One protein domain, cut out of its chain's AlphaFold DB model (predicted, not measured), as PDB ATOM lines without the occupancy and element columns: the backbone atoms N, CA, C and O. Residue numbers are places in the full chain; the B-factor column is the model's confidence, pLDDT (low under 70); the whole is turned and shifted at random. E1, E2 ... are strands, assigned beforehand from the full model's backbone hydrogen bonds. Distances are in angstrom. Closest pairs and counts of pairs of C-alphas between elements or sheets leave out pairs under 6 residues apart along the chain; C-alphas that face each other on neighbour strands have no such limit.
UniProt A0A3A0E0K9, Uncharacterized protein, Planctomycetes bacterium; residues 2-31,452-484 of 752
ATOM      1  N   ALA A   2      23.411 -32.728 -43.433       51.47
ATOM      2  CA  ALA A   2      24.517 -31.780 -43.263       51.47
ATOM      3  C   ALA A   2      24.067 -30.607 -42.381       51.47
ATOM      4  O   ALA A   2      22.961 -30.106 -42.585       51.47
ATOM      5  N   ASN A   3      24.896 -30.179 -41.424       52.56
ATOM      6  CA  ASN A   3      24.540 -29.082 -40.513       52.56
ATOM      7  C   ASN A   3      24.614 -27.714 -41.204       52.56
ATOM      8  O   ASN A   3      23.856 -26.816 -40.851       52.56
ATOM      9  N   SER A   4      25.490 -27.544 -42.201       52.34
ATOM     10  CA  SER A   4      25.487 -26.362 -43.066       52.34
ATOM     11  C   SER A   4      25.965 -26.674 -44.485       52.34
ATOM     12  O   SER A   4      26.818 -27.536 -44.716       52.34
ATOM     13  N   LEU A   5      25.377 -25.965 -45.446       56.69
ATOM     14  CA  LEU A   5      25.696 -26.024 -46.870       56.69
ATOM     15  C   LEU A   5      26.008 -24.598 -47.314       56.69
ATOM     16  O   LEU A   5      25.131 -23.736 -47.257       56.69
ATOM     17  N   VAL A   6      27.250 -24.337 -47.719       56.34
ATOM     18  CA  VAL A   6      27.681 -23.012 -48.179       56.34
ATOM     19  C   VAL A   6      28.034 -23.106 -49.655       56.34
ATOM     20  O   VAL A   6      28.902 -23.885 -50.050       56.34
ATOM     21  N   TRP A   7      27.331 -22.311 -50.459       50.81
ATOM     22  CA  TRP A   7      27.564 -22.172 -51.893       50.81
ATOM     23  C   TRP A   7      28.242 -20.834 -52.162       50.81
ATOM     24  O   TRP A   7      27.688 -19.781 -51.842       50.81
ATOM     25  N   GLN A   8      29.431 -20.875 -52.759       51.28
ATOM     26  CA  GLN A   8      30.151 -19.681 -53.181       51.28
ATOM     27  C   GLN A   8      30.014 -19.510 -54.698       51.28
ATOM     28  O   GLN A   8      30.435 -20.363 -55.469       51.28
ATOM     29  N   PHE A   9      29.417 -18.394 -55.125       53.47
ATOM     30  CA  PHE A   9      29.106 -18.123 -56.537       53.47
ATOM     31  C   PHE A   9      30.131 -17.218 -57.250       53.47
ATOM     32  O   PHE A   9      29.911 -16.831 -58.395       53.47
ATOM     33  N   SER A  10      31.244 -16.853 -56.602       50.62
ATOM     34  CA  SER A  10      32.322 -16.057 -57.209       50.62
ATOM     35  C   SER A  10      33.659 -16.811 -57.180       50.62
ATOM     36  O   SER A  10      34.301 -16.927 -56.136       50.62
ATOM     37  N   GLY A  11      34.077 -17.326 -58.341       60.06
ATOM     38  CA  GLY A  11      35.266 -18.181 -58.502       60.06
ATOM     39  C   GLY A  11      34.903 -19.580 -59.016       60.06
ATOM     40  O   GLY A  11      33.747 -19.777 -59.388       60.06
ATOM     41  N   PRO A  12      35.850 -20.542 -59.091       53.75
ATOM     42  CA  PRO A  12      35.515 -21.938 -59.390       53.75
ATOM     43  C   PRO A  12      34.356 -22.359 -58.476       53.75
ATOM     44  O   PRO A  12      34.393 -22.039 -57.293       53.75
ATOM     45  N   ASN A  13      33.302 -22.966 -59.030       54.31
ATOM     46  CA  ASN A  13      32.095 -23.348 -58.289       54.31
ATOM     47  C   ASN A  13      32.441 -24.352 -57.171       54.31
ATOM     48  O   ASN A  13      32.343 -25.561 -57.382       54.31
ATOM     49  N   ASP A  14      32.828 -23.856 -55.999       58.12
ATOM     50  CA  ASP A  14      33.190 -24.677 -54.850       58.12
ATOM     51  C   ASP A  14      31.962 -24.864 -53.949       58.12
ATOM     52  O   ASP A  14      31.342 -23.916 -53.451       58.12
ATOM     53  N   TYR A  15      31.584 -26.128 -53.774       58.56
ATOM     54  CA  TYR A  15      30.480 -26.574 -52.932       58.56
ATOM     55  C   TYR A  15      31.069 -27.127 -51.644       58.56
ATOM     56  O   TYR A  15      31.669 -28.186 -51.696       58.56
ATOM     57  N   SER A  16      30.877 -26.473 -50.496       62.44
ATOM     58  CA  SER A  16      31.315 -27.040 -49.214       62.44
ATOM     59  C   SER A  16      30.112 -27.459 -48.374       62.44
ATOM     60  O   SER A  16      29.183 -26.680 -48.133       62.44
ATOM     61  N   SER A  17      30.114 -28.717 -47.930       59.28
ATOM     62  CA  SER A  17      29.166 -29.214 -46.933       59.28
ATOM     63  C   SER A  17      29.914 -29.483 -45.635       59.28
ATOM     64  O   SER A  17      30.952 -30.144 -45.644       59.28
ATOM     65  N   ASN A  18      29.411 -28.960 -44.517       64.50
ATOM     66  CA  ASN A  18      29.989 -29.202 -43.201       64.50
ATOM     67  C   ASN A  18      28.979 -29.951 -42.326       64.50
ATOM     68  O   ASN A  18      27.816 -29.562 -42.194       64.50
ATOM     69  N   THR A  19      29.420 -31.062 -41.750       64.88
ATOM     70  CA  THR A  19      28.634 -31.888 -40.834       64.88
ATOM     71  C   THR A  19      29.446 -32.068 -39.566       64.88
ATOM     72  O   THR A  19      30.503 -32.696 -39.590       64.88
ATOM     73  N   LEU A  20      28.943 -31.492 -38.476       70.75
ATOM     74  CA  LEU A  20      29.509 -31.616 -37.141       70.75
ATOM     75  C   LEU A  20      28.609 -32.556 -36.345       70.75
ATOM     76  O   LEU A  20      27.423 -32.278 -36.188       70.75
ATOM     77  N   LEU A  21      29.160 -33.673 -35.885       73.31
ATOM     78  CA  LEU A  21      28.480 -34.539 -34.931       73.31
ATOM     79  C   LEU A  21      29.099 -34.287 -33.561       73.31
ATOM     80  O   LEU A  21      30.248 -34.658 -33.336       73.31
ATOM     81  N   ASP A  22      28.356 -33.627 -32.681       80.00
ATOM     82  CA  ASP A  22      28.754 -33.315 -31.314       80.00
ATOM     83  C   ASP A  22      27.960 -34.140 -30.294       80.00
ATOM     84  O   ASP A  22      26.797 -34.492 -30.493       80.00
ATOM     85  N   PHE A  23      28.607 -34.476 -29.184       81.06
ATOM     86  CA  PHE A  23      27.953 -35.040 -28.012       81.06
ATOM     87  C   PHE A  23      28.542 -34.422 -26.743       81.06
ATOM     88  O   PHE A  23      29.727 -34.094 -26.667       81.06
ATOM     89  N   SER A  24      27.713 -34.290 -25.713       85.38
ATOM     90  CA  SER A  24      28.137 -33.869 -24.380       85.38
ATOM     91  C   SER A  24      27.358 -34.659 -23.341       85.38
ATOM     92  O   SER A  24      26.135 -34.558 -23.262       85.38
ATOM     93  N   LEU A  25      28.071 -35.438 -22.537       83.19
ATOM     94  CA  LEU A  25      27.542 -36.180 -21.405       83.19
ATOM     95  C   LEU A  25      28.067 -35.540 -20.120       83.19
ATOM     96  O   LEU A  25      29.275 -35.461 -19.907       83.19
ATOM     97  N   VAL A  26      27.158 -35.092 -19.260       83.44
ATOM     98  CA  VAL A  26      27.491 -34.588 -17.923       83.44
ATOM     99  C   VAL A  26      26.953 -35.580 -16.904       83.44
ATOM    100  O   VAL A  26      25.744 -35.789 -16.825       83.44
ATOM    101  N   GLN A  27      27.848 -36.190 -16.132       83.56
ATOM    102  CA  GLN A  27      27.497 -37.119 -15.066       83.56
ATOM    103  C   GLN A  27      27.847 -36.510 -13.698       83.56
ATOM    104  O   GLN A  27      29.030 -36.425 -13.357       83.56
ATOM    105  N   PRO A  28      26.848 -36.102 -12.895       81.06
ATOM    106  CA  PRO A  28      27.078 -35.706 -11.511       81.06
ATOM    107  C   PRO A  28      27.484 -36.915 -10.667       81.06
ATOM    108  O   PRO A  28      26.847 -37.969 -10.714       81.06
ATOM    109  N   LEU A  29      28.550 -36.758  -9.887       81.12
ATOM    110  CA  LEU A  29      29.130 -37.784  -9.018       81.12
ATOM    111  C   LEU A  29      28.769 -37.569  -7.540       81.12
ATOM    112  O   LEU A  29      28.749 -38.525  -6.771       81.12
ATOM    113  N   LEU A  30      28.459 -36.331  -7.140       79.50
ATOM    114  CA  LEU A  30      28.003 -35.976  -5.789       79.50
ATOM    115  C   LEU A  30      26.515 -35.571  -5.802       79.50
ATOM    116  O   LEU A  30      25.837 -35.696  -6.823       79.50
ATOM    117  N   ARG A  31      25.961 -35.168  -4.646       73.38
ATOM    118  CA  ARG A  31      24.547 -34.746  -4.498       73.38
ATOM    119  C   ARG A  31      23.517 -35.792  -4.965       73.38
ATOM    120  O   ARG A  31      22.531 -35.461  -5.627       73.38
ATOM    121  N   ASN A 452      31.107 -32.910 -11.083       87.88
ATOM    122  CA  ASN A 452      30.596 -33.354 -12.374       87.88
ATOM    123  C   ASN A 452      31.730 -33.905 -13.241       87.88
ATOM    124  O   ASN A 452      32.771 -33.262 -13.396       87.88
ATOM    125  N   LEU A 453      31.507 -35.075 -13.838       87.69
ATOM    126  CA  LEU A 453      32.316 -35.604 -14.929       87.69
ATOM    127  C   LEU A 453      31.696 -35.154 -16.253       87.69
ATOM    128  O   LEU A 453      30.565 -35.519 -16.567       87.69
ATOM    129  N   ILE A 454      32.427 -34.352 -17.017       90.06
ATOM    130  CA  ILE A 454      32.001 -33.841 -18.318       90.06
ATOM    131  C   ILE A 454      32.793 -34.576 -19.387       90.06
ATOM    132  O   ILE A 454      34.018 -34.482 -19.441       90.06
ATOM    133  N   PHE A 455      32.085 -35.294 -20.244       89.44
ATOM    134  CA  PHE A 455      32.641 -35.982 -21.394       89.44
ATOM    135  C   PHE A 455      32.010 -35.402 -22.653       89.44
ATOM    136  O   PHE A 455      30.833 -35.637 -22.925       89.44
ATOM    137  N   SER A 456      32.770 -34.611 -23.403       89.19
ATOM    138  CA  SER A 456      32.294 -34.003 -24.641       89.19
ATOM    139  C   SER A 456      33.223 -34.303 -25.797       89.19
ATOM    140  O   SER A 456      34.439 -34.427 -25.634       89.19
ATOM    141  N   GLY A 457      32.647 -34.429 -26.982       87.00
ATOM    142  CA  GLY A 457      33.419 -34.620 -28.188       87.00
ATOM    143  C   GLY A 457      32.672 -34.166 -29.421       87.00
ATOM    144  O   GLY A 457      31.445 -34.106 -29.438       87.00
ATOM    145  N   ASP A 458      33.436 -33.840 -30.447       86.06
ATOM    146  CA  ASP A 458      32.926 -33.480 -31.757       86.06
ATOM    147  C   ASP A 458      33.712 -34.217 -32.838       86.06
ATOM    148  O   ASP A 458      34.881 -34.545 -32.639       86.06
ATOM    149  N   ILE A 459      33.063 -34.519 -33.962       84.19
ATOM    150  CA  ILE A 459      33.702 -35.075 -35.156       84.19
ATOM    151  C   ILE A 459      33.167 -34.325 -36.375       84.19
ATOM    152  O   ILE A 459      31.968 -34.346 -36.663       84.19
ATOM    153  N   GLY A 460      34.070 -33.664 -37.100       81.06
ATOM    154  CA  GLY A 460      33.771 -32.996 -38.365       81.06
ATOM    155  C   GLY A 460      33.970 -33.897 -39.588       81.06
ATOM    156  O   GLY A 460      34.734 -34.870 -39.571       81.06
ATOM    157  N   ASN A 461      33.308 -33.550 -40.690       80.38
ATOM    158  CA  ASN A 461      33.549 -34.169 -41.991       80.38
ATOM    159  C   ASN A 461      34.772 -33.564 -42.716       80.38
ATOM    160  O   ASN A 461      35.331 -32.526 -42.348       80.38
ATOM    161  N   VAL A 462      35.248 -34.262 -43.752       73.94
ATOM    162  CA  VAL A 462      36.385 -33.827 -44.574       73.94
ATOM    163  C   VAL A 462      35.963 -33.596 -46.019       73.94
ATOM    164  O   VAL A 462      35.532 -34.533 -46.692       73.94
ATOM    165  N   GLY A 463      36.205 -32.376 -46.506       72.69
ATOM    166  CA  GLY A 463      35.855 -31.967 -47.867       72.69
ATOM    167  C   GLY A 463      34.342 -31.851 -48.027       72.69
ATOM    168  O   GLY A 463      33.625 -31.655 -47.052       72.69
ATOM    169  N   ASP A 464      33.856 -32.038 -49.248       70.25
ATOM    170  CA  ASP A 464      32.484 -31.654 -49.598       70.25
ATOM    171  C   ASP A 464      31.452 -32.762 -49.358       70.25
ATOM    172  O   ASP A 464      30.260 -32.580 -49.616       70.25
ATOM    173  N   ASN A 465      31.890 -33.918 -48.844       70.62
ATOM    174  CA  ASN A 465      31.020 -35.048 -48.536       70.62
ATOM    175  C   ASN A 465      30.540 -34.991 -47.069       70.62
ATOM    176  O   ASN A 465      31.354 -35.174 -46.154       70.62
ATOM    177  N   PRO A 466      29.228 -34.824 -46.820       67.00
ATOM    178  CA  PRO A 466      28.676 -34.674 -45.474       67.00
ATOM    179  C   PRO A 466      28.671 -35.973 -44.651       67.00
ATOM    180  O   PRO A 466      28.450 -35.933 -43.446       67.00
ATOM    181  N   PHE A 467      28.946 -37.127 -45.266       74.75
ATOM    182  CA  PHE A 467      28.992 -38.430 -44.585       74.75
ATOM    183  C   PHE A 467      30.414 -38.955 -44.359       74.75
ATOM    184  O   PHE A 467      30.602 -40.033 -43.797       74.75
ATOM    185  N   ARG A 468      31.438 -38.213 -44.799       76.88
ATOM    186  CA  ARG A 468      32.842 -38.620 -44.676       76.88
ATOM    187  C   ARG A 468      33.468 -38.031 -43.412       76.88
ATOM    188  O   ARG A 468      34.241 -37.075 -43.481       76.88
ATOM    189  N   PHE A 469      33.123 -38.613 -42.269       77.44
ATOM    190  CA  PHE A 469      33.692 -38.262 -40.965       77.44
ATOM    191  C   PHE A 469      35.159 -38.701 -40.860       77.44
ATOM    192  O   PHE A 469      35.525 -39.765 -41.367       77.44
ATOM    193  N   ARG A 470      36.008 -37.889 -40.216       75.94
ATOM    194  CA  ARG A 470      37.404 -38.254 -39.928       75.94
ATOM    195  C   ARG A 470      37.714 -38.039 -38.453       75.94
ATOM    196  O   ARG A 470      37.552 -36.938 -37.936       75.94
ATOM    197  N   ASP A 471      38.231 -39.085 -37.826       67.06
ATOM    198  CA  ASP A 471      38.690 -39.114 -36.435       67.06
ATOM    199  C   ASP A 471      39.733 -38.027 -36.124       67.06
ATOM    200  O   ASP A 471      39.643 -37.358 -35.101       67.06
ATOM    201  N   THR A 472      40.664 -37.754 -37.043       74.94
ATOM    202  CA  THR A 472      41.719 -36.742 -36.855       74.94
ATOM    203  C   THR A 472      41.229 -35.288 -36.876       74.94
ATOM    204  O   THR A 472      42.043 -34.380 -36.718       74.94
ATOM    205  N   ARG A 473      39.946 -35.036 -37.170       72.88
ATOM    206  CA  ARG A 473      39.314 -33.705 -37.071       72.88
ATOM    207  C   ARG A 473      38.343 -33.595 -35.903       72.88
ATOM    208  O   ARG A 473      37.692 -32.564 -35.779       72.88
ATOM    209  N   GLY A 474      38.244 -34.633 -35.079       74.81
ATOM    210  CA  GLY A 474      37.464 -34.580 -33.860       74.81
ATOM    211  C   GLY A 474      38.277 -34.089 -32.671       74.81
ATOM    212  O   GLY A 474      39.492 -34.286 -32.607       74.81
ATOM    213  N   SER A 475      37.602 -33.462 -31.714       82.25
ATOM    214  CA  SER A 475      38.183 -33.163 -30.409       82.25
ATOM    215  C   SER A 475      37.430 -33.931 -29.331       82.25
ATOM    216  O   SER A 475      36.208 -34.019 -29.373       82.25
ATOM    217  N   LEU A 476      38.159 -34.522 -28.384       85.81
ATOM    218  CA  LEU A 476      37.587 -35.211 -27.230       85.81
ATOM    219  C   LEU A 476      38.075 -34.521 -25.959       85.81
ATOM    220  O   LEU A 476      39.279 -34.332 -25.778       85.81
ATOM    221  N   ARG A 477      37.147 -34.133 -25.086       88.00
ATOM    222  CA  ARG A 477      37.423 -33.454 -23.818       88.00
ATOM    223  C   ARG A 477      36.801 -34.244 -22.674       88.00
ATOM    224  O   ARG A 477      35.594 -34.474 -22.641       88.00
ATOM    225  N   LEU A 478      37.642 -34.624 -21.717       91.50
ATOM    226  CA  LEU A 478      37.224 -35.127 -20.415       91.50
ATOM    227  C   LEU A 478      37.557 -34.057 -19.372       91.50
ATOM    228  O   LEU A 478      38.715 -33.663 -19.244       91.50
ATOM    229  N   GLY A 479      36.550 -33.565 -18.660       90.38
ATOM    230  CA  GLY A 479      36.689 -32.538 -17.635       90.38
ATOM    231  C   GLY A 479      36.088 -32.991 -16.311       90.38
ATOM    232  O   GLY A 479      35.027 -33.606 -16.283       90.38
ATOM    233  N   LEU A 480      36.756 -32.659 -15.209       91.44
ATOM    234  CA  LEU A 480      36.178 -32.726 -13.871       91.44
ATOM    235  C   LEU A 480      35.843 -31.305 -13.433       91.44
ATOM    236  O   LEU A 480      36.728 -30.454 -13.359       91.44
ATOM    237  N   GLN A 481      34.571 -31.046 -13.150       90.00
ATOM    238  CA  GLN A 481      34.112 -29.771 -12.615       90.00
ATOM    239  C   GLN A 481      33.721 -29.960 -11.152       90.00
ATOM    240  O   GLN A 481      32.735 -30.629 -10.856       90.00
ATOM    241  N   TRP A 482      34.482 -29.357 -10.242       89.69
ATOM    242  CA  TRP A 482      34.169 -29.333  -8.816       89.69
ATOM    243  C   TRP A 482      33.638 -27.960  -8.411       89.69
ATOM    244  O   TRP A 482      34.253 -26.940  -8.716       89.69
ATOM    245  N   ASP A 483      32.501 -27.944  -7.720       87.38
ATOM    246  CA  ASP A 483      31.871 -26.733  -7.199       87.38
ATOM    247  C   ASP A 483      31.917 -26.734  -5.662       87.38
ATOM    248  O   ASP A 483      31.163 -27.448  -4.986       87.38
ATOM    249  N   ALA A 484      32.841 -25.947  -5.107       84.12
ATOM    250  CA  ALA A 484      33.091 -25.858  -3.673       84.12
ATOM    251  C   ALA A 484      31.980 -25.071  -2.941       84.12
ATOM    252  O   ALA A 484      31.512 -24.046  -3.435       84.12
TER     253      ALA A 484
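AT A GLANCE: This is residues 2 to 31 and 452 to 484 of the 752 residues of an uncharacterized protein of Planctomycetes bacterium (UniProt A0A3A0E0K9). A long, thin, twisted ribbon of three antiparallel strands, E3, E4 and E5, is continued at one end by a small two-stranded hairpin, E1 and E2, with E2 running on into E3 nearly straight. A long link of 14 residues with no named element, residues 461 to 474, folds back from the end of E4 to the start of E5. The printed part has 63 residues with no named helix and five named strands, E1 to E5 along the chain, in two antiparallel sheets, E1 - E2 and E3 - E4 - E5; the class is all strand. The whole is extended, with a radius of gyration of the C-alphas of 17.1 A, and it is a rod spanning 56 by 20 by 14 A.

IN THESE COORDINATES: E1 is residues 4 to 7, beginning at C-alpha 4 (25.487, -26.362, -43.066), and E2 is residues 15 to 18. E3 is residues 20 to 28, 26.1 A from first to last C-alpha. E4 is residues 452 to 460, 26.2 A long, with C-alpha 452 at (30.596, -33.354, -12.374). E5 is residues 475 to 483, 24.9 A long, ending at C-alpha 483 (31.871, -26.733, -7.199).

HOW THE PARTS SIT: E1 and E2 form an antiparallel hairpin, with 166 degrees between their directions; C-alphas 5 and 17 face each other at 4.7 A, and N 18 and O 4 are within hydrogen-bond range at 3.0 A. E2 runs on into E3 at 10 degrees across a break of 1 residue, and the two meet only through their link. E3, an edge strand, is antiparallel to the inner strand E4 at 173 degrees; C-alphas 24 and 456 face each other at 4.2 A, and N 25 and O 455 are 2.8 A apart, within hydrogen-bond range. E4 and E5, the other edge strand, form an antiparallel hairpin at 160 degrees; C-alphas 457 and 476 face each other at 4.3 A, and N 454 and O 479 are within hydrogen-bond range at 2.8 A. E1 is apart from E3, E4 and E5, and E2 is apart from E5. The closest C-alphas of E2 and E4 are those of Asn 18 and Gly 460, 7.2 A apart.

THE WHOLE: The two C-alphas farthest apart are those of Gly 11 and Arg 31, at 57.5 A. Residues 32 to 451 are cut out, and C-alphas 31 and 452 are 10.0 A apart across the cut. The link from E4 to E5, residues 461 to 474, is long; that from E1 to E2 is short, and that from E2 to E3 is tight. The mean pLDDT of the printed part is 74.0, and residues 2 to 19, 466 and 471 are under 70.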